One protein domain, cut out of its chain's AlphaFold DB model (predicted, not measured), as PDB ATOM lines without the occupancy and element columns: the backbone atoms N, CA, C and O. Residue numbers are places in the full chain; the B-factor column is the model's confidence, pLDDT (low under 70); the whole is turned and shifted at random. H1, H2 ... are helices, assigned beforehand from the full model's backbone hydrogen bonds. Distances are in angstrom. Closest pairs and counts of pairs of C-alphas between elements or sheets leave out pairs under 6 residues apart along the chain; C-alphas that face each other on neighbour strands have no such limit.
ATOM      1  N   GLU A 137      20.563  -5.844   9.572       64.06
ATOM      2  CA  GLU A 137      19.555  -6.153   8.541       64.06
ATOM      3  C   GLU A 137      19.852  -5.483   7.193       64.06
ATOM      4  O   GLU A 137      19.667  -6.095   6.140       64.06
ATOM      5  N   ALA A 138      20.418  -4.273   7.204       67.94
ATOM      6  CA  ALA A 138      20.821  -3.576   5.980       67.94
ATOM      7  C   ALA A 138      21.919  -4.337   5.208       67.94
ATOM      8  O   ALA A 138      21.928  -4.358   3.976       67.94
ATOM      9  N   VAL A 139      22.820  -5.014   5.930       72.75
ATOM     10  CA  VAL A 139      23.894  -5.819   5.328       72.75
ATOM     11  C   VAL A 139      23.325  -7.085   4.691       72.75
ATOM     12  O   VAL A 139      23.711  -7.435   3.577       72.75
ATOM     13  N   LEU A 140      22.370  -7.745   5.354       77.19
ATOM     14  CA  LEU A 140      21.702  -8.934   4.818       77.19
ATOM     15  C   LEU A 140      20.845  -8.614   3.591       77.19
ATOM     16  O   LEU A 140      20.903  -9.350   2.610       77.19
ATOM     17  N   LEU A 141      20.109  -7.500   3.597       78.00
ATOM     18  CA  LEU A 141      19.348  -7.055   2.425       78.00
ATOM     19  C   LEU A 141      20.268  -6.726   1.242       78.00
ATOM     20  O   LEU A 141      19.971  -7.114   0.113       78.00
ATOM     21  N   SER A 142      21.415  -6.094   1.503       74.81
ATOM     22  CA  SER A 142      22.428  -5.817   0.478       74.81
ATOM     23  C   SER A 142      23.033  -7.106  -0.099       74.81
ATOM     24  O   SER A 142      23.118  -7.268  -1.320       74.81
ATOM     25  N   LEU A 143      23.357  -8.084   0.755       74.00
ATOM     26  CA  LEU A 143      23.837  -9.404   0.327       74.00
ATOM     27  C   LEU A 143      22.780 -10.175  -0.475       74.00
ATOM     28  O   LEU A 143      23.099 -10.733  -1.525       74.00
ATOM     29  N   CYS A 144      21.522 -10.169  -0.034       75.56
ATOM     30  CA  CYS A 144      20.409 -10.789  -0.752       75.56
ATOM     31  C   CYS A 144      20.180 -10.137  -2.120       75.56
ATOM     32  O   CYS A 144      19.949 -10.843  -3.104       75.56
ATOM     33  N   GLN A 145      20.285  -8.809  -2.211       79.88
ATOM     34  CA  GLN A 145      20.146  -8.095  -3.476       79.88
ATOM     35  C   GLN A 145      21.301  -8.412  -4.434       79.88
ATOM     36  O   GLN A 145      21.053  -8.687  -5.610       79.88
ATOM     37  N   MET A 146      22.543  -8.471  -3.939       80.12
ATOM     38  CA  MET A 146      23.682  -8.941  -4.737       80.12
ATOM     39  C   MET A 146      23.467 -10.372  -5.236       80.12
ATOM     40  O   MET A 146      23.697 -10.664  -6.408       80.12
ATOM     41  N   TYR A 147      22.986 -11.261  -4.369       79.06
ATOM     42  CA  TYR A 147      22.770 -12.661  -4.717       79.06
ATOM     43  C   TYR A 147      21.653 -12.838  -5.755       79.06
ATOM     44  O   TYR A 147      21.786 -13.624  -6.695       79.06
ATOM     45  N   LYS A 148      20.577 -12.052  -5.643       83.00
ATOM     46  CA  LYS A 148      19.491 -12.003  -6.628       83.00
ATOM     47  C   LYS A 148      19.979 -11.496  -7.986       83.00
ATOM     48  O   LYS A 148      19.645 -12.100  -9.004       83.00
ATOM     49  N   ASN A 149      20.796 -10.442  -8.002       78.06
ATOM     50  CA  ASN A 149      21.393  -9.909  -9.230       78.06
ATOM     51  C   ASN A 149      22.332 -10.937  -9.881       78.06
ATOM     52  O   ASN A 149      22.265 -11.155 -11.090       78.06
ATOM     53  N   LEU A 150      23.140 -11.637  -9.077       79.12
ATOM     54  CA  LEU A 150      24.013 -12.712  -9.546       79.12
ATOM     55  C   LEU A 150      23.215 -13.877 -10.155       79.12
ATOM     56  O   LEU A 150      23.569 -14.372 -11.222       79.12
ATOM     57  N   LEU A 151      22.125 -14.305  -9.511       80.25
ATOM     58  CA  LEU A 151      21.275 -15.393 -10.005       80.25
ATOM     59  C   LEU A 151      20.516 -15.030 -11.288       80.25
ATOM     60  O   LEU A 151      20.493 -15.842 -12.214       80.25
ATOM     61  N   LEU A 152      19.932 -13.828 -11.364       81.19
ATOM     62  CA  LEU A 152      19.294 -13.314 -12.587       81.19
ATOM     63  C   LEU A 152      20.290 -13.231 -13.744       81.19
ATOM     64  O   LEU A 152      19.956 -13.501 -14.893       81.19
ATOM     65  N   PHE A 153      21.537 -12.891 -13.450       66.94
ATOM     66  CA  PHE A 153      22.567 -12.836 -14.470       66.94
ATOM     67  C   PHE A 153      23.008 -14.232 -14.928       66.94
ATOM     68  O   PHE A 153      23.131 -14.475 -16.126       66.94
ATOM     69  N   LEU A 154      23.187 -15.187 -14.007       76.31
ATOM     70  CA  LEU A 154      23.501 -16.581 -14.355       76.31
ATOM     71  C   LEU A 154      22.384 -17.243 -15.179       76.31
ATOM     72  O   LEU A 154      22.677 -18.068 -16.051       76.31
ATOM     73  N   SER A 155      21.121 -16.881 -14.936       77.31
ATOM     74  CA  SER A 155      19.997 -17.362 -15.742       77.31
ATOM     75  C   SER A 155      19.976 -16.730 -17.135       77.31
ATOM     76  O   SER A 155      19.754 -17.453 -18.106       77.31
ATOM     77  N   LEU A 156      20.302 -15.438 -17.257       76.62
ATOM     78  CA  LEU A 156      20.474 -14.765 -18.549       76.62
ATOM     79  C   LEU A 156      21.710 -15.260 -19.309       76.62
ATOM     80  O   LEU A 156      21.677 -15.312 -20.529       76.62
ATOM     81  N   TRP A 157      22.773 -15.693 -18.629       66.94
ATOM     82  CA  TRP A 157      23.997 -16.191 -19.269       66.94
ATOM     83  C   TRP A 157      23.836 -17.583 -19.898       66.94
ATOM     84  O   TRP A 157      24.500 -17.906 -20.887       66.94
ATOM     85  N   ARG A 158      22.945 -18.428 -19.357       66.50
ATOM     86  CA  ARG A 158      22.663 -19.774 -19.901       66.50
ATOM     87  C   ARG A 158      22.338 -19.779 -21.407       66.50
ATOM     88  O   ARG A 158      22.951 -20.590 -22.102       66.50
ATOM     89  N   PRO A 159      21.442 -18.924 -21.932       61.66
ATOM     90  CA  PRO A 159      21.137 -18.891 -23.364       61.66
ATOM     91  C   PRO A 159      22.256 -18.294 -24.239       61.66
ATOM     92  O   PRO A 159      22.407 -18.716 -25.385       61.66
ATOM     93  N   TYR A 160      23.107 -17.397 -23.721       54.12
ATOM     94  CA  TYR A 160      24.206 -16.796 -24.506       54.12
ATOM     95  C   TYR A 160      25.372 -17.753 -24.792       54.12
ATOM     96  O   TYR A 160      26.226 -17.463 -25.628       54.12
ATOM     97  N   ARG A 161      25.398 -18.936 -24.164       51.84
ATOM     98  CA  ARG A 161      26.442 -19.949 -24.380       51.84
ATOM     99  C   ARG A 161      26.403 -20.590 -25.780       51.84
ATOM    100  O   ARG A 161      27.356 -21.270 -26.144       51.84
ATOM    101  N   ILE A 162      25.332 -20.383 -26.553       54.34
ATOM    102  CA  ILE A 162      25.137 -21.015 -27.872       54.34
ATOM    103  C   ILE A 162      25.509 -20.066 -29.034       54.34
ATOM    104  O   ILE A 162      25.743 -20.529 -30.147       54.34
ATOM    105  N   ALA A 163      25.676 -18.759 -28.793       50.53
ATOM    106  CA  ALA A 163      25.954 -17.781 -29.847       50.53
ATOM    107  C   ALA A 163      27.339 -17.113 -29.694       50.53
ATOM    108  O   ALA A 163      27.537 -16.229 -28.869       50.53
ATOM    109  N   SER A 164      28.269 -17.507 -30.569       49.00
ATOM    110  CA  SER A 164      29.544 -16.847 -30.909       49.00
ATOM    111  C   SER A 164      30.645 -16.750 -29.830       49.00
ATOM    112  O   SER A 164      30.594 -16.004 -28.854       49.00
ATOM    113  N   VAL A 165      31.742 -17.468 -30.085       58.47
ATOM    114  CA  VAL A 165      32.979 -17.489 -29.277       58.47
ATOM    115  C   VAL A 165      33.835 -16.222 -29.481       58.47
ATOM    116  O   VAL A 165      34.673 -15.904 -28.639       58.47
ATOM    117  N   ALA A 166      33.617 -15.455 -30.556       51.78
ATOM    118  CA  ALA A 166      34.491 -14.339 -30.937       51.78
ATOM    119  C   ALA A 166      34.125 -12.989 -30.284       51.78
ATOM    120  O   ALA A 166      35.016 -12.212 -29.950       51.78
ATOM    121  N   THR A 167      32.843 -12.716 -30.017       60.59
ATOM    122  CA  THR A 167      32.386 -11.483 -29.334       60.59
ATOM    123  C   THR A 167      32.515 -11.549 -27.807       60.59
ATOM    124  O   THR A 167      32.411 -10.535 -27.117       60.59
ATOM    125  N   ASN A 168      32.809 -12.731 -27.261       64.06
ATOM    126  CA  ASN A 168      32.773 -12.993 -25.822       64.06
ATOM    127  C   ASN A 168      33.920 -12.339 -25.027       64.06
ATOM    128  O   ASN A 168      33.766 -12.082 -23.837       64.06
ATOM    129  N   ARG A 169      35.061 -12.015 -25.654       72.50
ATOM    130  CA  ARG A 169      36.206 -11.418 -24.934       72.50
ATOM    131  C   ARG A 169      35.921 -10.005 -24.418       72.50
ATOM    132  O   ARG A 169      36.272  -9.695 -23.285       72.50
ATOM    133  N   HIS A 170      35.255  -9.173 -25.216       76.56
ATOM    134  CA  HIS A 170      34.907  -7.809 -24.805       76.56
ATOM    135  C   HIS A 170      33.797  -7.799 -23.751       76.56
ATOM    136  O   HIS A 170      33.874  -7.039 -22.788       76.56
ATOM    137  N   ILE A 171      32.819  -8.699 -23.877       81.12
ATOM    138  CA  ILE A 171      31.743  -8.863 -22.890       81.12
ATOM    139  C   ILE A 171      32.310  -9.366 -21.557       81.12
ATOM    140  O   ILE A 171      31.961  -8.837 -20.505       81.12
ATOM    141  N   PHE A 172      33.241 -10.324 -21.588       80.62
ATOM    142  CA  PHE A 172      33.919 -10.805 -20.386       80.62
ATOM    143  C   PHE A 172      34.751  -9.708 -19.709       80.62
ATOM    144  O   PHE A 172      34.728  -9.589 -18.486       80.62
ATOM    145  N   SER A 173      35.437  -8.869 -20.491       81.56
ATOM    146  CA  SER A 173      36.186  -7.726 -19.957       81.56
ATOM    147  C   SER A 173      35.268  -6.699 -19.288       81.56
ATOM    148  O   SER A 173      35.562  -6.269 -18.177       81.56
ATOM    149  N   LEU A 174      34.150  -6.336 -19.928       83.75
ATOM    150  CA  LEU A 174      33.160  -5.411 -19.360       83.75
ATOM    151  C   LEU A 174      32.509  -5.977 -18.089       83.75
ATOM    152  O   LEU A 174      32.270  -5.256 -17.120       83.75
ATOM    153  N   TYR A 175      32.274  -7.287 -18.057       80.06
ATOM    154  CA  TYR A 175      31.769  -7.973 -16.873       80.06
ATOM    155  C   TYR A 175      32.776  -7.951 -15.723       80.06
ATOM    156  O   TYR A 175      32.411  -7.622 -14.596       80.06
ATOM    157  N   LEU A 176      34.049  -8.248 -16.000       82.00
ATOM    158  CA  LEU A 176      35.088  -8.204 -14.979       82.00
ATOM    159  C   LEU A 176      35.208  -6.790 -14.401       82.00
ATOM    160  O   LEU A 176      35.324  -6.655 -13.188       82.00
ATOM    161  N   THR A 177      35.087  -5.750 -15.235       82.44
ATOM    162  CA  THR A 177      35.051  -4.366 -14.749       82.44
ATOM    163  C   THR A 177      33.823  -4.071 -13.891       82.44
ATOM    164  O   THR A 177      33.987  -3.443 -12.853       82.44
ATOM    165  N   LEU A 178      32.632  -4.572 -14.242       82.50
ATOM    166  CA  LEU A 178      31.406  -4.370 -13.451       82.50
ATOM    167  C   LEU A 178      31.465  -5.067 -12.084       82.50
ATOM    168  O   LEU A 178      31.173  -4.461 -11.056       82.50
ATOM    169  N   VAL A 179      31.918  -6.323 -12.048       84.12
ATOM    170  CA  VAL A 179      32.114  -7.055 -10.784       84.12
ATOM    171  C   VAL A 179      33.159  -6.357  -9.916       84.12
ATOM    172  O   VAL A 179      33.015  -6.284  -8.695       84.12
ATOM    173  N   TRP A 180      34.207  -5.818 -10.538       84.31
ATOM    174  CA  TRP A 180      35.241  -5.084  -9.822       84.31
ATOM    175  C   TRP A 180      34.722  -3.747  -9.279       84.31
ATOM    176  O   TRP A 180      35.027  -3.404  -8.138       84.31
ATOM    177  N   THR A 181      33.874  -3.028 -10.025       82.88
ATOM    178  CA  THR A 181      33.230  -1.801  -9.529       82.88
ATOM    179  C   THR A 181      32.261  -2.082  -8.387       82.88
ATOM    180  O   THR A 181      32.318  -1.383  -7.378       82.88
ATOM    181  N   ASP A 182      31.447  -3.137  -8.476       80.31
ATOM    182  CA  ASP A 182      30.531  -3.525  -7.396       80.31
ATOM    183  C   ASP A 182      31.302  -3.924  -6.133       80.31
ATOM    184  O   ASP A 182      30.940  -3.541  -5.019       80.31
ATOM    185  N   PHE A 183      32.427  -4.625  -6.299       82.56
ATOM    186  CA  PHE A 183      33.322  -4.956  -5.195       82.56
ATOM    187  C   PHE A 183      33.938  -3.702  -4.559       82.56
ATOM    188  O   PHE A 183      34.010  -3.605  -3.332       82.56
ATOM    189  N   ILE A 184      34.361  -2.715  -5.352       82.56
ATOM    190  CA  ILE A 184      34.883  -1.440  -4.836       82.56
ATOM    191  C   ILE A 184      33.803  -0.679  -4.065       82.56
ATOM    192  O   ILE A 184      34.067  -0.221  -2.952       82.56
ATOM    193  N   ILE A 185      32.589  -0.590  -4.610       83.25
ATOM    194  CA  ILE A 185      31.454   0.074  -3.958       83.25
ATOM    195  C   ILE A 185      31.132  -0.620  -2.633       83.25
ATOM    196  O   ILE A 185      30.996   0.039  -1.604       83.25
ATOM    197  N   PHE A 186      31.092  -1.952  -2.621       82.19
ATOM    198  CA  PHE A 186      30.862  -2.729  -1.408       82.19
ATOM    199  C   PHE A 186      31.940  -2.483  -0.342       82.19
ATOM    200  O   PHE A 186      31.621  -2.295   0.832       82.19
ATOM    201  N   ASN A 187      33.214  -2.417  -0.740       80.69
ATOM    202  CA  ASN A 187      34.311  -2.084   0.171       80.69
ATOM    203  C   ASN A 187      34.207  -0.656   0.716       80.69
ATOM    204  O   ASN A 187      34.434  -0.440   1.907       80.69
ATOM    205  N   PHE A 188      33.838   0.306  -0.131       80.56
ATOM    206  CA  PHE A 188      33.633   1.696   0.266       80.56
ATOM    207  C   PHE A 188      32.497   1.831   1.289       80.56
ATOM    208  O   PHE A 188      32.659   2.468   2.334       80.56
ATOM    209  N   ILE A 189      31.381   1.143   1.041       80.19
ATOM    210  CA  ILE A 189      30.244   1.042   1.959       80.19
ATOM    211  C   ILE A 189      30.706   0.426   3.285       80.19
ATOM    212  O   ILE A 189      30.557   1.040   4.338       80.19
ATOM    213  N   CYS A 190      31.361  -0.733   3.259       81.06
ATOM    214  CA  CYS A 190      31.790  -1.412   4.485       81.06
ATOM    215  C   CYS A 190      32.838  -0.624   5.289       81.06
ATOM    216  O   CYS A 190      32.858  -0.690   6.521       81.06
ATOM    217  N   SER A 191      33.691   0.151   4.613       79.88
ATOM    218  CA  SER A 191      34.615   1.077   5.273       79.88
ATOM    219  C   SER A 191      33.871   2.222   5.967       79.88
ATOM    220  O   SER A 191      34.275   2.635   7.053       79.88
ATOM    221  N   SER A 192      32.779   2.704   5.372       80.19
ATOM    222  CA  SER A 192      31.965   3.804   5.907       80.19
ATOM    223  C   SER A 192      31.130   3.381   7.121       80.19
ATOM    224  O   SER A 192      30.985   4.150   8.066       80.19
ATOM    225  N   TYR A 193      30.643   2.137   7.149       83.38
ATOM    226  CA  TYR A 193      29.834   1.598   8.255       83.38
ATOM    227  C   TYR A 193      30.653   0.993   9.404       83.38
ATOM    228  O   TYR A 193      30.106   0.318  10.273       83.38
ATOM    229  N   ASN A 194      31.966   1.239   9.426       85.62
ATOM    230  CA  ASN A 194      32.874   0.786  10.476       85.62
ATOM    231  C   ASN A 194      32.742  -0.722  10.764       85.62
ATOM    232  O   ASN A 194      32.705  -1.154  11.919       85.62
ATOM    233  N   CYS A 195      32.672  -1.536   9.701       78.94
ATOM    234  CA  CYS A 195      32.635  -2.986   9.845       78.94
ATOM    235  C   CYS A 195      33.818  -3.454  10.713       78.94
ATOM    236  O   CYS A 195      34.950  -2.958  10.591       78.94
ATOM    237  N   GLY A 196      33.531  -4.392  11.621       87.62
ATOM    238  CA  GLY A 196      34.473  -4.858  12.635       87.62
ATOM    239  C   GLY A 196      35.809  -5.356  12.059       87.62
ATOM    240  O   GLY A 196      35.921  -5.660  10.866       87.62
TER     241      GLY A 196
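What this domain is: This is residues 137 to 196 of the 281 residues of an uncharacterized protein of Rhododendron simsii (UniProt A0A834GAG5). Two long helices, H1 then H2, run side by side in opposite directions with an open gap between them, joined at one end by the loop of residues 161 to 167 like a narrow U. The 60 printed residues, with two named helices and no named strand, are all helix by class. The whole is loose, with a radius of gyration of the C-alphas of 14.9 A, and only just a rod, spanning 45 by 19 by 11 A.

How they stand to each other: H1, residues 137 to 160, and H2, residues 168 to 192, are near each other, with 7 pairs of C-alphas within 10 A. A short link of 7 residues joins them. Every O i to N i+4 pair is within hydrogen-bond range in H2, and 18 of 20 in H1.

Where its parts are: H1 begins at C-alpha 137 (19.555, -6.153, 8.541) and measures 35.0 A. H2 measures 35.9 A and ends at C-alpha 192 (31.965, 3.804, 5.907).

The domain as a whole: The farthest C-alphas, of Ser 164 and Gly 196, are 45.4 A apart. The printed part has no cut. The pLDDT is under 70 at residues 137 to 138, 153 and 157 to 168.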